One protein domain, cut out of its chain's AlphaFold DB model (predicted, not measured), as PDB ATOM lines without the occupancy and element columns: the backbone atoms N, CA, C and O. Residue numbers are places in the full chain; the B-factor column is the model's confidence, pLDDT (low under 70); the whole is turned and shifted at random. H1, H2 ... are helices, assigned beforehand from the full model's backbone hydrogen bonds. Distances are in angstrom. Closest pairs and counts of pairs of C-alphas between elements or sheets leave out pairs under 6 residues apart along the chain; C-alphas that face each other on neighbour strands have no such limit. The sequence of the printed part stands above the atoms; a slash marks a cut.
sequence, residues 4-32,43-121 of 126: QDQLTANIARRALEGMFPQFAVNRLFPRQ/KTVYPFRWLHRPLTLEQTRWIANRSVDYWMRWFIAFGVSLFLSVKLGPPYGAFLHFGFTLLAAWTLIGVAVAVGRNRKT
ATOM      1  N   GLN A   4      44.816 -15.945  -2.030       76.88
ATOM      2  CA  GLN A   4      44.093 -17.208  -2.138       76.88
ATOM      3  C   GLN A   4      43.841 -17.847  -0.761       76.88
ATOM      4  O   GLN A   4      42.744 -18.353  -0.512       76.88
ATOM      5  N   ASP A   5      44.784 -17.721   0.177       71.62
ATOM      6  CA  ASP A   5      44.607 -18.174   1.565       71.62
ATOM      7  C   ASP A   5      43.517 -17.370   2.286       71.62
ATOM      8  O   ASP A   5      42.701 -17.932   3.018       71.62
ATOM      9  N   GLN A   6      43.457 -16.053   2.053       70.38
ATOM     10  CA  GLN A   6      42.446 -15.180   2.661       70.38
ATOM     11  C   GLN A   6      41.032 -15.482   2.152       70.38
ATOM     12  O   GLN A   6      40.083 -15.524   2.940       70.38
ATOM     13  N   LEU A   7      40.879 -15.725   0.848       72.50
ATOM     14  CA  LEU A   7      39.604 -16.139   0.254       72.50
ATOM     15  C   LEU A   7      39.143 -17.488   0.811       72.50
ATOM     16  O   LEU A   7      37.999 -17.612   1.252       72.50
ATOM     17  N   THR A   8      40.045 -18.468   0.867       73.75
ATOM     18  CA  THR A   8      39.744 -19.815   1.370       73.75
ATOM     19  C   THR A   8      39.354 -19.781   2.849       73.75
ATOM     20  O   THR A   8      38.343 -20.368   3.239       73.75
ATOM     21  N   ALA A   9      40.080 -19.015   3.668       71.00
ATOM     22  CA  ALA A   9      39.758 -18.817   5.079       71.00
ATOM     23  C   ALA A   9      38.396 -18.132   5.279       71.00
ATOM     24  O   ALA A   9      37.622 -18.539   6.146       71.00
ATOM     25  N   ASN A  10      38.057 -17.131   4.461       73.94
ATOM     26  CA  ASN A  10      36.758 -16.456   4.529       73.94
ATOM     27  C   ASN A  10      35.594 -17.372   4.125       73.94
ATOM     28  O   ASN A  10      34.526 -17.309   4.740       73.94
ATOM     29  N   ILE A  11      35.787 -18.237   3.126       73.44
ATOM     30  CA  ILE A  11      34.789 -19.234   2.712       73.44
ATOM     31  C   ILE A  11      34.594 -20.272   3.818       73.44
ATOM     32  O   ILE A  11      33.458 -20.510   4.229       73.44
ATOM     33  N   ALA A  12      35.681 -20.831   4.352       71.12
ATOM     34  CA  ALA A  12      35.632 -21.800   5.444       71.12
ATOM     35  C   ALA A  12      34.965 -21.208   6.693       71.12
ATOM     36  O   ALA A  12      34.110 -21.841   7.308       71.12
ATOM     37  N   ARG A  13      35.286 -19.953   7.026       71.31
ATOM     38  CA  ARG A  13      34.655 -19.220   8.124       71.31
ATOM     39  C   ARG A  13      33.159 -19.029   7.901       71.31
ATOM     40  O   ARG A  13      32.390 -19.292   8.816       71.31
ATOM     41  N   ARG A  14      32.721 -18.616   6.707       68.94
ATOM     42  CA  ARG A  14      31.286 -18.477   6.391       68.94
ATOM     43  C   ARG A  14      30.554 -19.817   6.418       68.94
ATOM     44  O   ARG A  14      29.420 -19.871   6.888       68.94
ATOM     45  N   ALA A  15      31.189 -20.882   5.930       69.94
ATOM     46  CA  ALA A  15      30.641 -22.232   5.984       69.94
ATOM     47  C   ALA A  15      30.459 -22.685   7.440       69.94
ATOM     48  O   ALA A  15      29.360 -23.095   7.809       69.94
ATOM     49  N   LEU A  16      31.485 -22.497   8.278       69.31
ATOM     50  CA  LEU A  16      31.423 -22.747   9.717       69.31
ATOM     51  C   LEU A  16      30.331 -21.907  10.377       69.31
ATOM     52  O   LEU A  16      29.457 -22.468  11.022       69.31
ATOM     53  N   GLU A  17      30.306 -20.589  10.169       71.19
ATOM     54  CA  GLU A  17      29.269 -19.699  10.710       71.19
ATOM     55  C   GLU A  17      27.853 -20.166  10.335       71.19
ATOM     56  O   GLU A  17      26.939 -20.089  11.154       71.19
ATOM     57  N   GLY A  18      27.680 -20.719   9.131       67.62
ATOM     58  CA  GLY A  18      26.424 -21.292   8.658       67.62
ATOM     59  C   GLY A  18      26.015 -22.616   9.315       67.62
ATOM     60  O   GLY A  18      24.862 -23.017   9.161       67.62
ATOM     61  N   MET A  19      26.909 -23.306  10.025       71.56
ATOM     62  CA  MET A  19      26.595 -24.533  10.769       71.56
ATOM     63  C   MET A  19      26.099 -24.252  12.191       71.56
ATOM     64  O   MET A  19      25.449 -25.106  12.797       71.56
ATOM     65  N   PHE A  20      26.372 -23.055  12.721       72.94
ATOM     66  CA  PHE A  20      26.042 -22.701  14.096       72.94
ATOM     67  C   PHE A  20      24.929 -21.649  14.164       72.94
ATOM     68  O   PHE A  20      25.160 -20.476  13.843       72.94
ATOM     69  N   PRO A  21      23.752 -21.995  14.708       67.56
ATOM     70  CA  PRO A  21      22.670 -21.031  14.882       67.56
ATOM     71  C   PRO A  21      23.074 -19.837  15.759       67.56
ATOM     72  O   PRO A  21      22.593 -18.732  15.526       67.56
ATOM     73  N   GLN A  22      23.995 -20.010  16.717       69.50
ATOM     74  CA  GLN A  22      24.458 -18.917  17.582       69.50
ATOM     75  C   GLN A  22      25.110 -17.748  16.822       69.50
ATOM     76  O   GLN A  22      24.897 -16.591  17.186       69.50
ATOM     77  N   PHE A  23      25.864 -18.015  15.749       70.62
ATOM     78  CA  PHE A  23      26.505 -16.953  14.967       70.62
ATOM     79  C   PHE A  23      25.492 -16.240  14.074       70.62
ATOM     80  O   PHE A  23      25.487 -15.010  14.003       70.62
ATOM     81  N   ALA A  24      24.571 -16.993  13.468       70.12
ATOM     82  CA  ALA A  24      23.497 -16.422  12.665       70.12
ATOM     83  C   ALA A  24      22.536 -15.566  13.508       70.12
ATOM     84  O   ALA A  24      22.184 -14.457  13.107       70.12
ATOM     85  N   VAL A  25      22.170 -16.028  14.709       68.81
ATOM     86  CA  VAL A  25      21.324 -15.268  15.641       68.81
ATOM     87  C   VAL A  25      22.003 -13.981  16.091       68.81
ATOM     88  O   VAL A  25      21.357 -12.939  16.077       68.81
ATOM     89  N   ASN A  26      23.294 -14.015  16.433       68.88
ATOM     90  CA  ASN A  26      24.025 -12.805  16.822       68.88
ATOM     91  C   ASN A  26      24.124 -11.779  15.681       68.88
ATOM     92  O   ASN A  26      24.172 -10.580  15.945       68.88
ATOM     93  N   ARG A  27      24.135 -12.236  14.423       67.75
ATOM     94  CA  ARG A  27      24.158 -11.366  13.240       67.75
ATOM     95  C   ARG A  27      22.791 -10.767  12.906       67.75
ATOM     96  O   ARG A  27      22.728  -9.611  12.508       67.75
ATOM     97  N   LEU A  28      21.721 -11.556  13.013       63.34
ATOM     98  CA  LEU A  28      20.366 -11.168  12.592       63.34
ATOM     99  C   LEU A  28      19.566 -10.477  13.691       63.34
ATOM    100  O   LEU A  28      18.734  -9.624  13.408       63.34
ATOM    101  N   PHE A  29      19.853 -10.819  14.941       62.00
ATOM    102  CA  PHE A  29      19.333 -10.148  16.121       62.00
ATOM    103  C   PHE A  29      20.512  -9.538  16.877       62.00
ATOM    104  O   PHE A  29      20.835 -10.020  17.972       62.00
ATOM    105  N   PRO A  30      21.188  -8.512  16.316       57.19
ATOM    106  CA  PRO A  30      22.180  -7.763  17.063       57.19
ATOM    107  C   PRO A  30      21.432  -7.102  18.216       57.19
ATOM    108  O   PRO A  30      20.747  -6.093  18.055       57.19
ATOM    109  N   ARG A  31      21.469  -7.744  19.384       53.78
ATOM    110  CA  ARG A  31      20.824  -7.218  20.580       53.78
ATOM    111  C   ARG A  31      21.543  -5.907  20.881       53.78
ATOM    112  O   ARG A  31      22.729  -5.920  21.212       53.78
ATOM    113  N   GLN A  32      20.830  -4.793  20.694       45.81
ATOM    114  CA  GLN A  32      21.332  -3.464  21.029       45.81
ATOM    115  C   GLN A  32      21.913  -3.514  22.449       45.81
ATOM    116  O   GLN A  32      21.352  -4.223  23.299       45.81
ATOM    117  N   LYS A  43      28.779  -0.348  29.087       43.84
ATOM    118  CA  LYS A  43      29.703  -1.471  28.946       43.84
ATOM    119  C   LYS A  43      29.184  -2.343  27.813       43.84
ATOM    120  O   LYS A  43      28.234  -3.101  28.002       43.84
ATOM    121  N   THR A  44      29.794  -2.230  26.636       44.59
ATOM    122  CA  THR A  44      29.543  -3.115  25.494       44.59
ATOM    123  C   THR A  44      29.718  -4.562  25.956       44.59
ATOM    124  O   THR A  44      30.824  -5.006  26.268       44.59
ATOM    125  N   VAL A  45      28.616  -5.301  26.098       45.25
ATOM    126  CA  VAL A  45      28.671  -6.704  26.516       45.25
ATOM    127  C   VAL A  45      29.190  -7.505  25.322       45.25
ATOM    128  O   VAL A  45      28.532  -7.584  24.290       45.25
ATOM    129  N   TYR A  46      30.392  -8.067  25.436       39.41
ATOM    130  CA  TYR A  46      31.049  -8.828  24.367       39.41
ATOM    131  C   TYR A  46      30.338 -10.156  24.039       39.41
ATOM    132  O   TYR A  46      29.827 -10.785  24.971       39.41
ATOM    133  N   PRO A  47      30.382 -10.631  22.769       45.22
ATOM    134  CA  PRO A  47      29.699 -11.824  22.227       45.22
ATOM    135  C   PRO A  47      29.813 -13.104  23.075       45.22
ATOM    136  O   PRO A  47      28.861 -13.879  23.141       45.22
ATOM    137  N   PHE A  48      30.910 -13.297  23.813       41.69
ATOM    138  CA  PHE A  48      31.103 -14.482  24.658       41.69
ATOM    139  C   PHE A  48      30.114 -14.568  25.838       41.69
ATOM    140  O   PHE A  48      29.627 -15.646  26.166       41.69
ATOM    141  N   ARG A  49      29.717 -13.434  26.440       45.59
ATOM    142  CA  ARG A  49      28.710 -13.424  27.524       45.59
ATOM    143  C   ARG A  49      27.282 -13.682  27.034       45.59
ATOM    144  O   ARG A  49      26.397 -13.917  27.854       45.59
ATOM    145  N   TRP A  50      27.043 -13.650  25.723       50.91
ATOM    146  CA  TRP A  50      25.716 -13.872  25.142       50.91
ATOM    147  C   TRP A  50      25.371 -15.355  25.034       50.91
ATOM    148  O   TRP A  50      24.189 -15.677  25.089       50.91
ATOM    149  N   LEU A  51      26.377 -16.243  24.976       50.84
ATOM    150  CA  LEU A  51      26.172 -17.695  25.042       50.84
ATOM    151  C   LEU A  51      25.475 -18.128  26.342       50.84
ATOM    152  O   LEU A  51      24.752 -19.116  26.351       50.84
ATOM    153  N   HIS A  52      25.669 -17.374  27.429       51.94
ATOM    154  CA  HIS A  52      25.116 -17.694  28.747       51.94
ATOM    155  C   HIS A  52      23.717 -17.122  29.000       51.94
ATOM    156  O   HIS A  52      23.117 -17.428  30.029       51.94
ATOM    157  N   ARG A  53      23.176 -16.281  28.105       60.59
ATOM    158  CA  ARG A  53      21.810 -15.766  28.264       60.59
ATOM    159  C   ARG A  53      20.817 -16.625  27.490       60.59
ATOM    160  O   ARG A  53      21.065 -16.918  26.321       60.59
ATOM    161  N   PRO A  54      19.653 -16.949  28.080       64.69
ATOM    162  CA  PRO A  54      18.616 -17.672  27.364       64.69
ATOM    163  C   PRO A  54      18.206 -16.920  26.087       64.69
ATOM    164  O   PRO A  54      18.157 -15.683  26.038       64.69
ATOM    165  N   LEU A  55      17.924 -17.685  25.033       69.81
ATOM    166  CA  LEU A  55      17.368 -17.167  23.782       69.81
ATOM    167  C   LEU A  55      16.008 -16.506  24.056       69.81
ATOM    168  O   LEU A  55      15.225 -17.014  24.870       69.81
ATOM    169  N   THR A  56      15.723 -15.389  23.376       77.00
ATOM    170  CA  THR A  56      14.375 -14.795  23.392       77.00
ATOM    171  C   THR A  56      13.405 -15.694  22.623       77.00
ATOM    172  O   THR A  56      13.829 -16.560  21.849       77.00
ATOM    173  N   LEU A  57      12.095 -15.505  22.815       75.69
ATOM    174  CA  LEU A  57      11.072 -16.268  22.087       75.69
ATOM    175  C   LEU A  57      11.185 -16.092  20.563       75.69
ATOM    176  O   LEU A  57      11.068 -17.067  19.827       75.69
ATOM    177  N   GLU A  58      11.489 -14.886  20.082       77.06
ATOM    178  CA  GLU A  58      11.691 -14.625  18.651       77.06
ATOM    179  C   GLU A  58      12.922 -15.332  18.081       77.06
ATOM    180  O   GLU A  58      12.840 -15.968  17.034       77.06
ATOM    181  N   GLN A  59      14.053 -15.295  18.791       77.12
ATOM    182  CA  GLN A  59      15.265 -16.004  18.367       77.12
ATOM    183  C   GLN A  59      15.045 -17.517  18.353       77.12
ATOM    184  O   GLN A  59      15.479 -18.216  17.442       77.12
ATOM    185  N   THR A  60      14.324 -18.012  19.355       78.62
ATOM    186  CA  THR A  60      13.921 -19.412  19.483       78.62
ATOM    187  C   THR A  60      13.054 -19.850  18.300       78.62
ATOM    188  O   THR A  60      13.333 -20.875  17.683       78.62
ATOM    189  N   ARG A  61      12.051 -19.045  17.931       81.12
ATOM    190  CA  ARG A  61      11.207 -19.241  16.741       81.12
ATOM    191  C   ARG A  61      12.020 -19.229  15.455       81.12
ATOM    192  O   ARG A  61      11.876 -20.114  14.619       81.12
ATOM    193  N   TRP A  62      12.908 -18.249  15.315       84.12
ATOM    194  CA  TRP A  62      13.759 -18.113  14.140       84.12
ATOM    195  C   TRP A  62      14.666 -19.336  13.939       84.12
ATOM    196  O   TRP A  62      14.785 -19.816  12.809       84.12
ATOM    197  N   ILE A  63      15.257 -19.862  15.022       83.00
ATOM    198  CA  ILE A  63      16.038 -21.109  14.998       83.00
ATOM    199  C   ILE A  63      15.128 -22.293  14.664       83.00
ATOM    200  O   ILE A  63      15.476 -23.095  13.803       83.00
ATOM    201  N   ALA A  64      13.968 -22.405  15.317       85.12
ATOM    202  CA  ALA A  64      13.048 -23.523  15.125       85.12
ATOM    203  C   ALA A  64      12.574 -23.644  13.667       85.12
ATOM    204  O   ALA A  64      12.575 -24.746  13.122       85.12
ATOM    205  N   ASN A  65      12.271 -22.522  13.009       86.81
ATOM    206  CA  ASN A  65      11.865 -22.492  11.598       86.81
ATOM    207  C   ASN A  65      12.980 -22.926  10.633       86.81
ATOM    208  O   ASN A  65      12.691 -23.308   9.508       86.81
ATOM    209  N   ARG A  66      14.244 -22.878  11.067       86.31
ATOM    210  CA  ARG A  66      15.422 -23.322  10.302       86.31
ATOM    211  C   ARG A  66      16.021 -24.614  10.843       86.31
ATOM    212  O   ARG A  66      17.126 -24.988  10.466       86.31
ATOM    213  N   SER A  67      15.325 -25.284  11.760       85.69
ATOM    214  CA  SER A  67      15.849 -26.479  12.419       85.69
ATOM    215  C   SER A  67      16.243 -27.541  11.397       85.69
ATOM    216  O   SER A  67      17.372 -28.021  11.447       85.69
ATOM    217  N   VAL A  68      15.370 -27.827  10.426       87.62
ATOM    218  CA  VAL A  68      15.624 -28.789   9.339       87.62
ATOM    219  C   VAL A  68      16.903 -28.451   8.570       87.62
ATOM    220  O   VAL A  68      17.719 -29.344   8.351       87.62
ATOM    221  N   ASP A  69      17.141 -27.176   8.248       87.06
ATOM    222  CA  ASP A  69      18.358 -26.744   7.549       87.06
ATOM    223  C   ASP A  69      19.621 -27.055   8.360       87.06
ATOM    224  O   ASP A  69      20.618 -27.527   7.810       87.06
ATOM    225  N   TYR A  70      19.597 -26.811   9.675       86.00
ATOM    226  CA  TYR A  70      20.729 -27.129  10.547       86.00
ATOM    227  C   TYR A  70      20.957 -28.639  10.642       86.00
ATOM    228  O   TYR A  70      22.098 -29.083  10.512       86.00
ATOM    229  N   TRP A  71      19.894 -29.430  10.806       86.81
ATOM    230  CA  TRP A  71      19.983 -30.893  10.817       86.81
ATOM    231  C   TRP A  71      20.575 -31.432   9.507       86.81
ATOM    232  O   TRP A  71      21.517 -32.222   9.549       86.81
ATOM    233  N   MET A  72      20.106 -30.953   8.349       88.75
ATOM    234  CA  MET A  72      20.649 -31.339   7.038       88.75
ATOM    235  C   MET A  72      22.128 -30.966   6.884       88.75
ATOM    236  O   MET A  72      22.921 -31.784   6.422       88.75
ATOM    237  N   ARG A  73      22.528 -29.754   7.291       88.50
ATOM    238  CA  ARG A  73      23.931 -29.304   7.214       88.50
ATOM    239  C   ARG A  73      24.858 -30.192   8.038       88.50
ATOM    240  O   ARG A  73      25.915 -30.584   7.547       88.50
ATOM    241  N   TRP A  74      24.457 -30.531   9.262       88.81
ATOM    242  CA  TRP A  74      25.223 -31.434  10.122       88.81
ATOM    243  C   TRP A  74      25.257 -32.866   9.583       88.81
ATOM    244  O   TRP A  74      26.307 -33.498   9.639       88.81
ATOM    245  N   PHE A  75      24.166 -33.351   8.986       88.69
ATOM    246  CA  PHE A  75      24.125 -34.662   8.339       88.69
ATOM    247  C   PHE A  75      25.078 -34.757   7.136       88.69
ATOM    248  O   PHE A  75      25.850 -35.707   7.029       88.69
ATOM    249  N   ILE A  76      25.098 -33.747   6.261       88.94
ATOM    250  CA  ILE A  76      26.037 -33.704   5.127       88.94
ATOM    251  C   ILE A  76      27.485 -33.626   5.634       88.94
ATOM    252  O   ILE A  76      28.355 -34.364   5.167       88.94
ATOM    253  N   ALA A  77      27.747 -32.766   6.621       88.50
ATOM    254  CA  ALA A  77      29.081 -32.610   7.193       88.50
ATOM    255  C   ALA A  77      29.576 -33.879   7.905       88.50
ATOM    256  O   ALA A  77      30.780 -34.137   7.907       88.50
ATOM    257  N   PHE A  78      28.671 -34.700   8.450       90.06
ATOM    258  CA  PHE A  78      29.012 -35.987   9.055       90.06
ATOM    259  C   PHE A  78      29.653 -36.934   8.037       90.06
ATOM    260  O   PHE A  78      30.688 -37.522   8.337       90.06
ATOM    261  N   GLY A  79      29.112 -37.023   6.818       88.88
ATOM    262  CA  GLY A  79      29.696 -37.851   5.756       88.88
ATOM    263  C   GLY A  79      31.123 -37.424   5.396       88.88
ATOM    264  O   GLY A  79      32.025 -38.257   5.313       88.88
ATOM    265  N   VAL A  80      31.352 -36.113   5.266       89.50
ATOM    266  CA  VAL A  80      32.687 -35.554   4.988       89.50
ATOM    267  C   VAL A  80      33.647 -35.803   6.153       89.50
ATOM    268  O   VAL A  80      34.785 -36.223   5.938       89.50
ATOM    269  N   SER A  81      33.195 -35.577   7.390       91.62
ATOM    270  CA  SER A  81      33.993 -35.828   8.592       91.62
ATOM    271  C   SER A  81      34.383 -37.297   8.705       91.62
ATOM    272  O   SER A  81      35.552 -37.582   8.941       91.62
ATOM    273  N   LEU A  82      33.443 -38.222   8.493       91.12
ATOM    274  CA  LEU A  82      33.699 -39.656   8.557       91.12
ATOM    275  C   LEU A  82      34.715 -40.091   7.494       91.12
ATOM    276  O   LEU A  82      35.674 -40.788   7.820       91.12
ATOM    277  N   PHE A  83      34.554 -39.631   6.249       92.50
ATOM    278  CA  PHE A  83      35.508 -39.906   5.173       92.50
ATOM    279  C   PHE A  83      36.930 -39.450   5.535       92.50
ATOM    280  O   PHE A  83      37.887 -40.213   5.397       92.50
ATOM    281  N   LEU A  84      37.075 -38.224   6.047       92.06
ATOM    282  CA  LEU A  84      38.368 -37.688   6.479       92.06
ATOM    283  C   LEU A  84      38.943 -38.460   7.668       92.06
ATOM    284  O   LEU A  84      40.136 -38.753   7.683       92.06
ATOM    285  N   SER A  85      38.107 -38.822   8.639       92.19
ATOM    286  CA  SER A  85      38.511 -39.620   9.794       92.19
ATOM    287  C   SER A  85      39.063 -40.982   9.390       92.19
ATOM    288  O   SER A  85      40.121 -41.375   9.872       92.19
ATOM    289  N   VAL A  86      38.396 -41.680   8.469       93.69
ATOM    290  CA  VAL A  86      38.880 -42.964   7.941       93.69
ATOM    291  C   VAL A  86      40.204 -42.773   7.204       93.69
ATOM    292  O   VAL A  86      41.141 -43.535   7.425       93.69
ATOM    293  N   LYS A  87      40.316 -41.724   6.382       94.88
ATOM    294  CA  LYS A  87      41.529 -41.439   5.604       94.88
ATOM    295  C   LYS A  87      42.745 -41.097   6.474       94.88
ATOM    296  O   LYS A  87      43.860 -41.448   6.107       94.88
ATOM    297  N   LEU A  88      42.546 -40.404   7.594       93.62
ATOM    298  CA  LEU A  88      43.621 -40.059   8.531       93.62
ATOM    299  C   LEU A  88      44.084 -41.256   9.368       93.62
ATOM    300  O   LEU A  88      45.229 -41.276   9.811       93.62
ATOM    301  N   GLY A  89      43.199 -42.229   9.597       90.56
ATOM    302  CA  GLY A  89      43.465 -43.377  10.456       90.56
ATOM    303  C   GLY A  89      43.659 -43.009  11.938       90.56
ATOM    304  O   GLY A  89      43.628 -41.836  12.325       90.56
ATOM    305  N   PRO A  90      43.817 -44.003  12.824       90.38
ATOM    306  CA  PRO A  90      44.085 -43.756  14.237       90.38
ATOM    307  C   PRO A  90      45.484 -43.149  14.469       90.38
ATOM    308  O   PRO A  90      46.421 -43.509  13.760       90.38
ATOM    309  N   PRO A  91      45.662 -42.279  15.485       91.62
ATOM    310  CA  PRO A  91      44.643 -41.756  16.406       91.62
ATOM    311  C   PRO A  91      43.906 -40.516  15.868       91.62
ATOM    312  O   PRO A  91      42.839 -40.154  16.367       91.62
ATOM    313  N   TYR A  92      44.454 -39.851  14.852       90.81
ATOM    314  CA  TYR A  92      44.005 -38.532  14.398       90.81
ATOM    315  C   TYR A  92      42.579 -38.531  13.844       90.81
ATOM    316  O   TYR A  92      41.800 -37.622  14.126       90.81
ATOM    317  N   GLY A  93      42.205 -39.578  13.114       90.19
ATOM    318  CA  GLY A  93      40.856 -39.763  12.603       90.19
ATOM    319  C   GLY A  93      39.812 -39.900  13.709       90.19
ATOM    320  O   GLY A  93      38.728 -39.321  13.599       90.19
ATOM    321  N   ALA A  94      40.155 -40.592  14.799       90.88
ATOM    322  CA  ALA A  94      39.284 -40.735  15.963       90.88
ATOM    323  C   ALA A  94      39.087 -39.390  16.678       90.88
ATOM    324  O   ALA A  94      37.954 -39.020  16.981       90.88
ATOM    325  N   PHE A  95      40.160 -38.613  16.863       92.56
ATOM    326  CA  PHE A  95      40.066 -37.257  17.415       92.56
ATOM    327  C   PHE A  95      39.208 -36.331  16.549       92.56
ATOM    328  O   PHE A  95      38.366 -35.608  17.083       92.56
ATOM    329  N   LEU A  96      39.374 -36.376  15.222       91.62
ATOM    330  CA  LEU A  96      38.564 -35.582  14.295       91.62
ATOM    331  C   LEU A  96      37.083 -35.952  14.414       91.62
ATOM    332  O   LEU A  96      36.239 -35.067  14.566       91.62
ATOM    333  N   HIS A  97      36.770 -37.249  14.399       90.06
ATOM    334  CA  HIS A  97      35.389 -37.723  14.461       90.06
ATOM    335  C   HIS A  97      34.726 -37.372  15.795       90.06
ATOM    336  O   HIS A  97      33.584 -36.913  15.837       90.06
ATOM    337  N   PHE A  98      35.460 -37.547  16.894       90.75
ATOM    338  CA  PHE A  98      34.983 -37.220  18.229       90.75
ATOM    339  C   PHE A  98      34.735 -35.716  18.384       90.75
ATOM    340  O   PHE A  98      33.663 -35.311  18.832       90.75
ATOM    341  N   GLY A  99      35.676 -34.879  17.935       89.56
ATOM    342  CA  GLY A  99      35.517 -33.425  17.933       89.56
ATOM    343  C   GLY A  99      34.312 -32.972  17.108       89.56
ATOM    344  O   GLY A  99      33.521 -32.152  17.576       89.56
ATOM    345  N   PHE A 100      34.117 -33.556  15.921       91.44
ATOM    346  CA  PHE A 100      32.931 -33.312  15.100       91.44
ATOM    347  C   PHE A 100      31.644 -33.689  15.841       91.44
ATOM    348  O   PHE A 100      30.709 -32.891  15.906       91.44
ATOM    349  N   THR A 101      31.612 -34.880  16.437       88.94
ATOM    350  CA  THR A 101      30.438 -35.413  17.138       88.94
ATOM    351  C   THR A 101      30.044 -34.535  18.321       88.94
ATOM    352  O   THR A 101      28.869 -34.205  18.472       88.94
ATOM    353  N   LEU A 102      31.011 -34.090  19.128       89.50
ATOM    354  CA  LEU A 102      30.757 -33.173  20.241       89.50
ATOM    355  C   LEU A 102      30.167 -31.840  19.768       89.50
ATOM    356  O   LEU A 102      29.223 -31.319  20.366       89.50
ATOM    357  N   LEU A 103      30.705 -31.294  18.678       87.31
ATOM    358  CA  LEU A 103      30.273 -30.017  18.119       87.31
ATOM    359  C   LEU A 103      28.861 -30.107  17.515       87.31
ATOM    360  O   LEU A 103      28.029 -29.218  17.727       87.31
ATOM    361  N   ALA A 104      28.571 -31.211  16.826       87.38
ATOM    362  CA  ALA A 104      27.246 -31.534  16.311       87.38
ATOM    363  C   ALA A 104      26.237 -31.710  17.455       87.38
ATOM    364  O   ALA A 104      25.165 -31.110  17.437       87.38
ATOM    365  N   ALA A 105      26.593 -32.465  18.497       84.75
ATOM    366  CA  ALA A 105      25.728 -32.684  19.651       84.75
ATOM    367  C   ALA A 105      25.368 -31.363  20.343       84.75
ATOM    368  O   ALA A 105      24.188 -31.068  20.535       84.75
ATOM    369  N   TRP A 106      26.360 -30.522  20.652       81.62
ATOM    370  CA  TRP A 106      26.128 -29.222  21.287       81.62
ATOM    371  C   TRP A 106      25.155 -28.344  20.486       81.62
ATOM    372  O   TRP A 106      24.214 -27.766  21.037       81.62
ATOM    373  N   THR A 107      25.350 -28.263  19.169       81.88
ATOM    374  CA  THR A 107      24.512 -27.427  18.301       81.88
ATOM    375  C   THR A 107      23.098 -27.965  18.141       81.88
ATOM    376  O   THR A 107      22.138 -27.200  18.264       81.88
ATOM    377  N   LEU A 108      22.946 -29.269  17.915       85.19
ATOM    378  CA  LEU A 108      21.645 -29.901  17.709       85.19
ATOM    379  C   LEU A 108      20.810 -29.934  18.993       85.19
ATOM    380  O   LEU A 108      19.596 -29.744  18.918       85.19
ATOM    381  N   ILE A 109      21.436 -30.048  20.171       84.56
ATOM    382  CA  ILE A 109      20.752 -29.856  21.461       84.56
ATOM    383  C   ILE A 109      20.175 -28.438  21.544       84.56
ATOM    384  O   ILE A 109      19.000 -28.270  21.873       84.56
ATOM    385  N   GLY A 110      20.955 -27.411  21.188       81.00
ATOM    386  CA  GLY A 110      20.477 -26.024  21.154       81.00
ATOM    387  C   GLY A 110      19.285 -25.822  20.209       81.00
ATOM    388  O   GLY A 110      18.307 -25.165  20.576       81.00
ATOM    389  N   VAL A 111      19.324 -26.436  19.019       84.12
ATOM    390  CA  VAL A 111      18.206 -26.424  18.057       84.12
ATOM    391  C   VAL A 111      16.982 -27.146  18.625       84.12
ATOM    392  O   VAL A 111      15.878 -26.611  18.554       84.12
ATOM    393  N   ALA A 112      17.154 -28.322  19.228       83.38
ATOM    394  CA  ALA A 112      16.063 -29.099  19.812       83.38
ATOM    395  C   ALA A 112      15.382 -28.354  20.970       83.38
ATOM    396  O   ALA A 112      14.153 -28.278  21.020       83.38
ATOM    397  N   VAL A 113      16.163 -27.727  21.856       82.75
ATOM    398  CA  VAL A 113      15.641 -26.859  22.924       82.75
ATOM    399  C   VAL A 113      14.858 -25.692  22.330       82.75
ATOM    400  O   VAL A 113      13.777 -25.364  22.827       82.75
ATOM    401  N   ALA A 114      15.355 -25.084  21.249       81.19
ATOM    402  CA  ALA A 114      14.656 -23.987  20.598       81.19
ATOM    403  C   ALA A 114      13.317 -24.436  19.980       81.19
ATOM    404  O   ALA A 114      12.284 -23.800  20.195       81.19
ATOM    405  N   VAL A 115      13.294 -25.577  19.289       82.19
ATOM    406  CA  VAL A 115      12.060 -26.182  18.761       82.19
ATOM    407  C   VAL A 115      11.082 -26.504  19.892       82.19
ATOM    408  O   VAL A 115       9.902 -26.166  19.800       82.19
ATOM    409  N   GLY A 116      11.561 -27.098  20.988       82.75
ATOM    410  CA  GLY A 116      10.740 -27.434  22.150       82.75
ATOM    411  C   GLY A 116      10.114 -26.203  22.808       82.75
ATOM    412  O   GLY A 116       8.921 -26.202  23.104       82.75
ATOM    413  N   ARG A 117      10.884 -25.125  22.988       79.69
ATOM    414  CA  ARG A 117      10.358 -23.850  23.504       79.69
ATOM    415  C   ARG A 117       9.364 -23.208  22.538       79.69
ATOM    416  O   ARG A 117       8.343 -22.713  22.997       79.69
ATOM    417  N   ASN A 118       9.607 -23.266  21.228       81.50
ATOM    418  CA  ASN A 118       8.661 -22.755  20.234       81.50
ATOM    419  C   ASN A 118       7.309 -23.491  20.292       81.50
ATOM    420  O   ASN A 118       6.263 -22.852  20.306       81.50
ATOM    421  N   ARG A 119       7.325 -24.825  20.411       81.94
ATOM    422  CA  ARG A 119       6.103 -25.640  20.538       81.94
ATOM    423  C   ARG A 119       5.302 -25.341  21.808       81.94
ATOM    424  O   ARG A 119       4.087 -25.470  21.788       81.94
ATOM    425  N   LYS A 120       5.964 -24.943  22.903       82.31
ATOM    426  CA  LYS A 120       5.306 -24.562  24.168       82.31
ATOM    427  C   LYS A 120       4.709 -23.153  24.147       82.31
ATOM    428  O   LYS A 120       3.919 -22.821  25.023       82.31
ATOM    429  N   THR A 121       5.109 -22.305  23.203       74.12
ATOM    430  CA  THR A 121       4.615 -20.924  23.090       74.12
ATOM    431  C   THR A 121       4.335 -20.594  21.621       74.12
ATOM    432  O   THR A 121       4.994 -19.713  21.043       74.12
TER     433      THR A 121
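AT A GLANCE: This is residues 4 to 32 and 43 to 121 of the 126 residues of an uncharacterized protein of Halomonas sp. MES3-P3E (UniProt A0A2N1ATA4). The model is a long helical hairpin of H5 and H6 side by side, with the short helix H4 crossing H6 near the end of the hairpin away from its turn. The first residue of H2 is near this same end, H3 is near H2, and residues 4 to 13 of H1 stick out as a free arm. The 108 printed residues include six named helices, H1 to H6 in order along the chain, and no named strand; the class is all helix. The whole is only just loose, close to compact, with a radius of gyration of the C-alphas of 16.0 A and spans of 45 by 34 by 21 A.

HOW THE PARTS SIT: The longest helix, H6, residues 92 to 120, forms a helical hairpin with H5, residues 67 to 88. They touch at a shallow tilt of 8 degrees, opposite ways, and their closest C-alphas, those of Ser 85 and Gly 93, are 3.7 A apart. H4, residues 57 to 65, touches residues 111 to 118 of H6 alone, at a steep tilt of 61 degrees, opposite ways; the closest C-alphas, those of Ala 64 and Val 115, are 4.6 A apart. H4 and H5 meet only through their link. H2, residues 21 to 28, only just touches H4, with 3 pairs of C-alphas within 8 A, the closest being those of Pro 21 and Ile 63 at 6.6 A. H2 is close to H6 but not clearly touching, the closest C-alphas being those of Pro 21 and Thr 107 at 7.5 A. H3, residues 47 to 50, is close to H2 but not clearly touching, the C-alphas of Asn 26 and Pro 47 being closest at 7.9 A. H1, residues 4 to 17, is about perpendicular to H2 at 77 degrees and apart from H3, H4, H5 and H6. The helix packing is mostly crossed, but only just. Every O i to N i+4 pair is within hydrogen-bond range in H1, H2, H4 and H6, and 17 of 18 are in H5; H3 is too short for such a pair.

IN THESE COORDINATES: H6 runs 42.3 A from C-alpha 92 at (44.005, -38.532, 14.398) to C-alpha 120 at (5.306, -24.562, 24.168). H5 is 31.2 A long, H4 12.2 A, H2 10.4 A and H3 5.3 A. H1 begins at C-alpha 4 at (44.093, -17.208, -2.138) and is 19.8 A long.

THE WHOLE: The C-alphas farthest apart are those of Lys 43 and Gly 89, 47.8 A. Residues 33 to 42 are not printed, and C-alphas 32 and 43 are 11.7 A apart across this cut, which lies in the link from H2 to H3. Of the links that are printed whole, H3 to H4 is short and the other three are tight. The mean pLDDT of the printed part is 77.3, and 27 residues are under 70, among them residues 25 to 32 and 43 to 55.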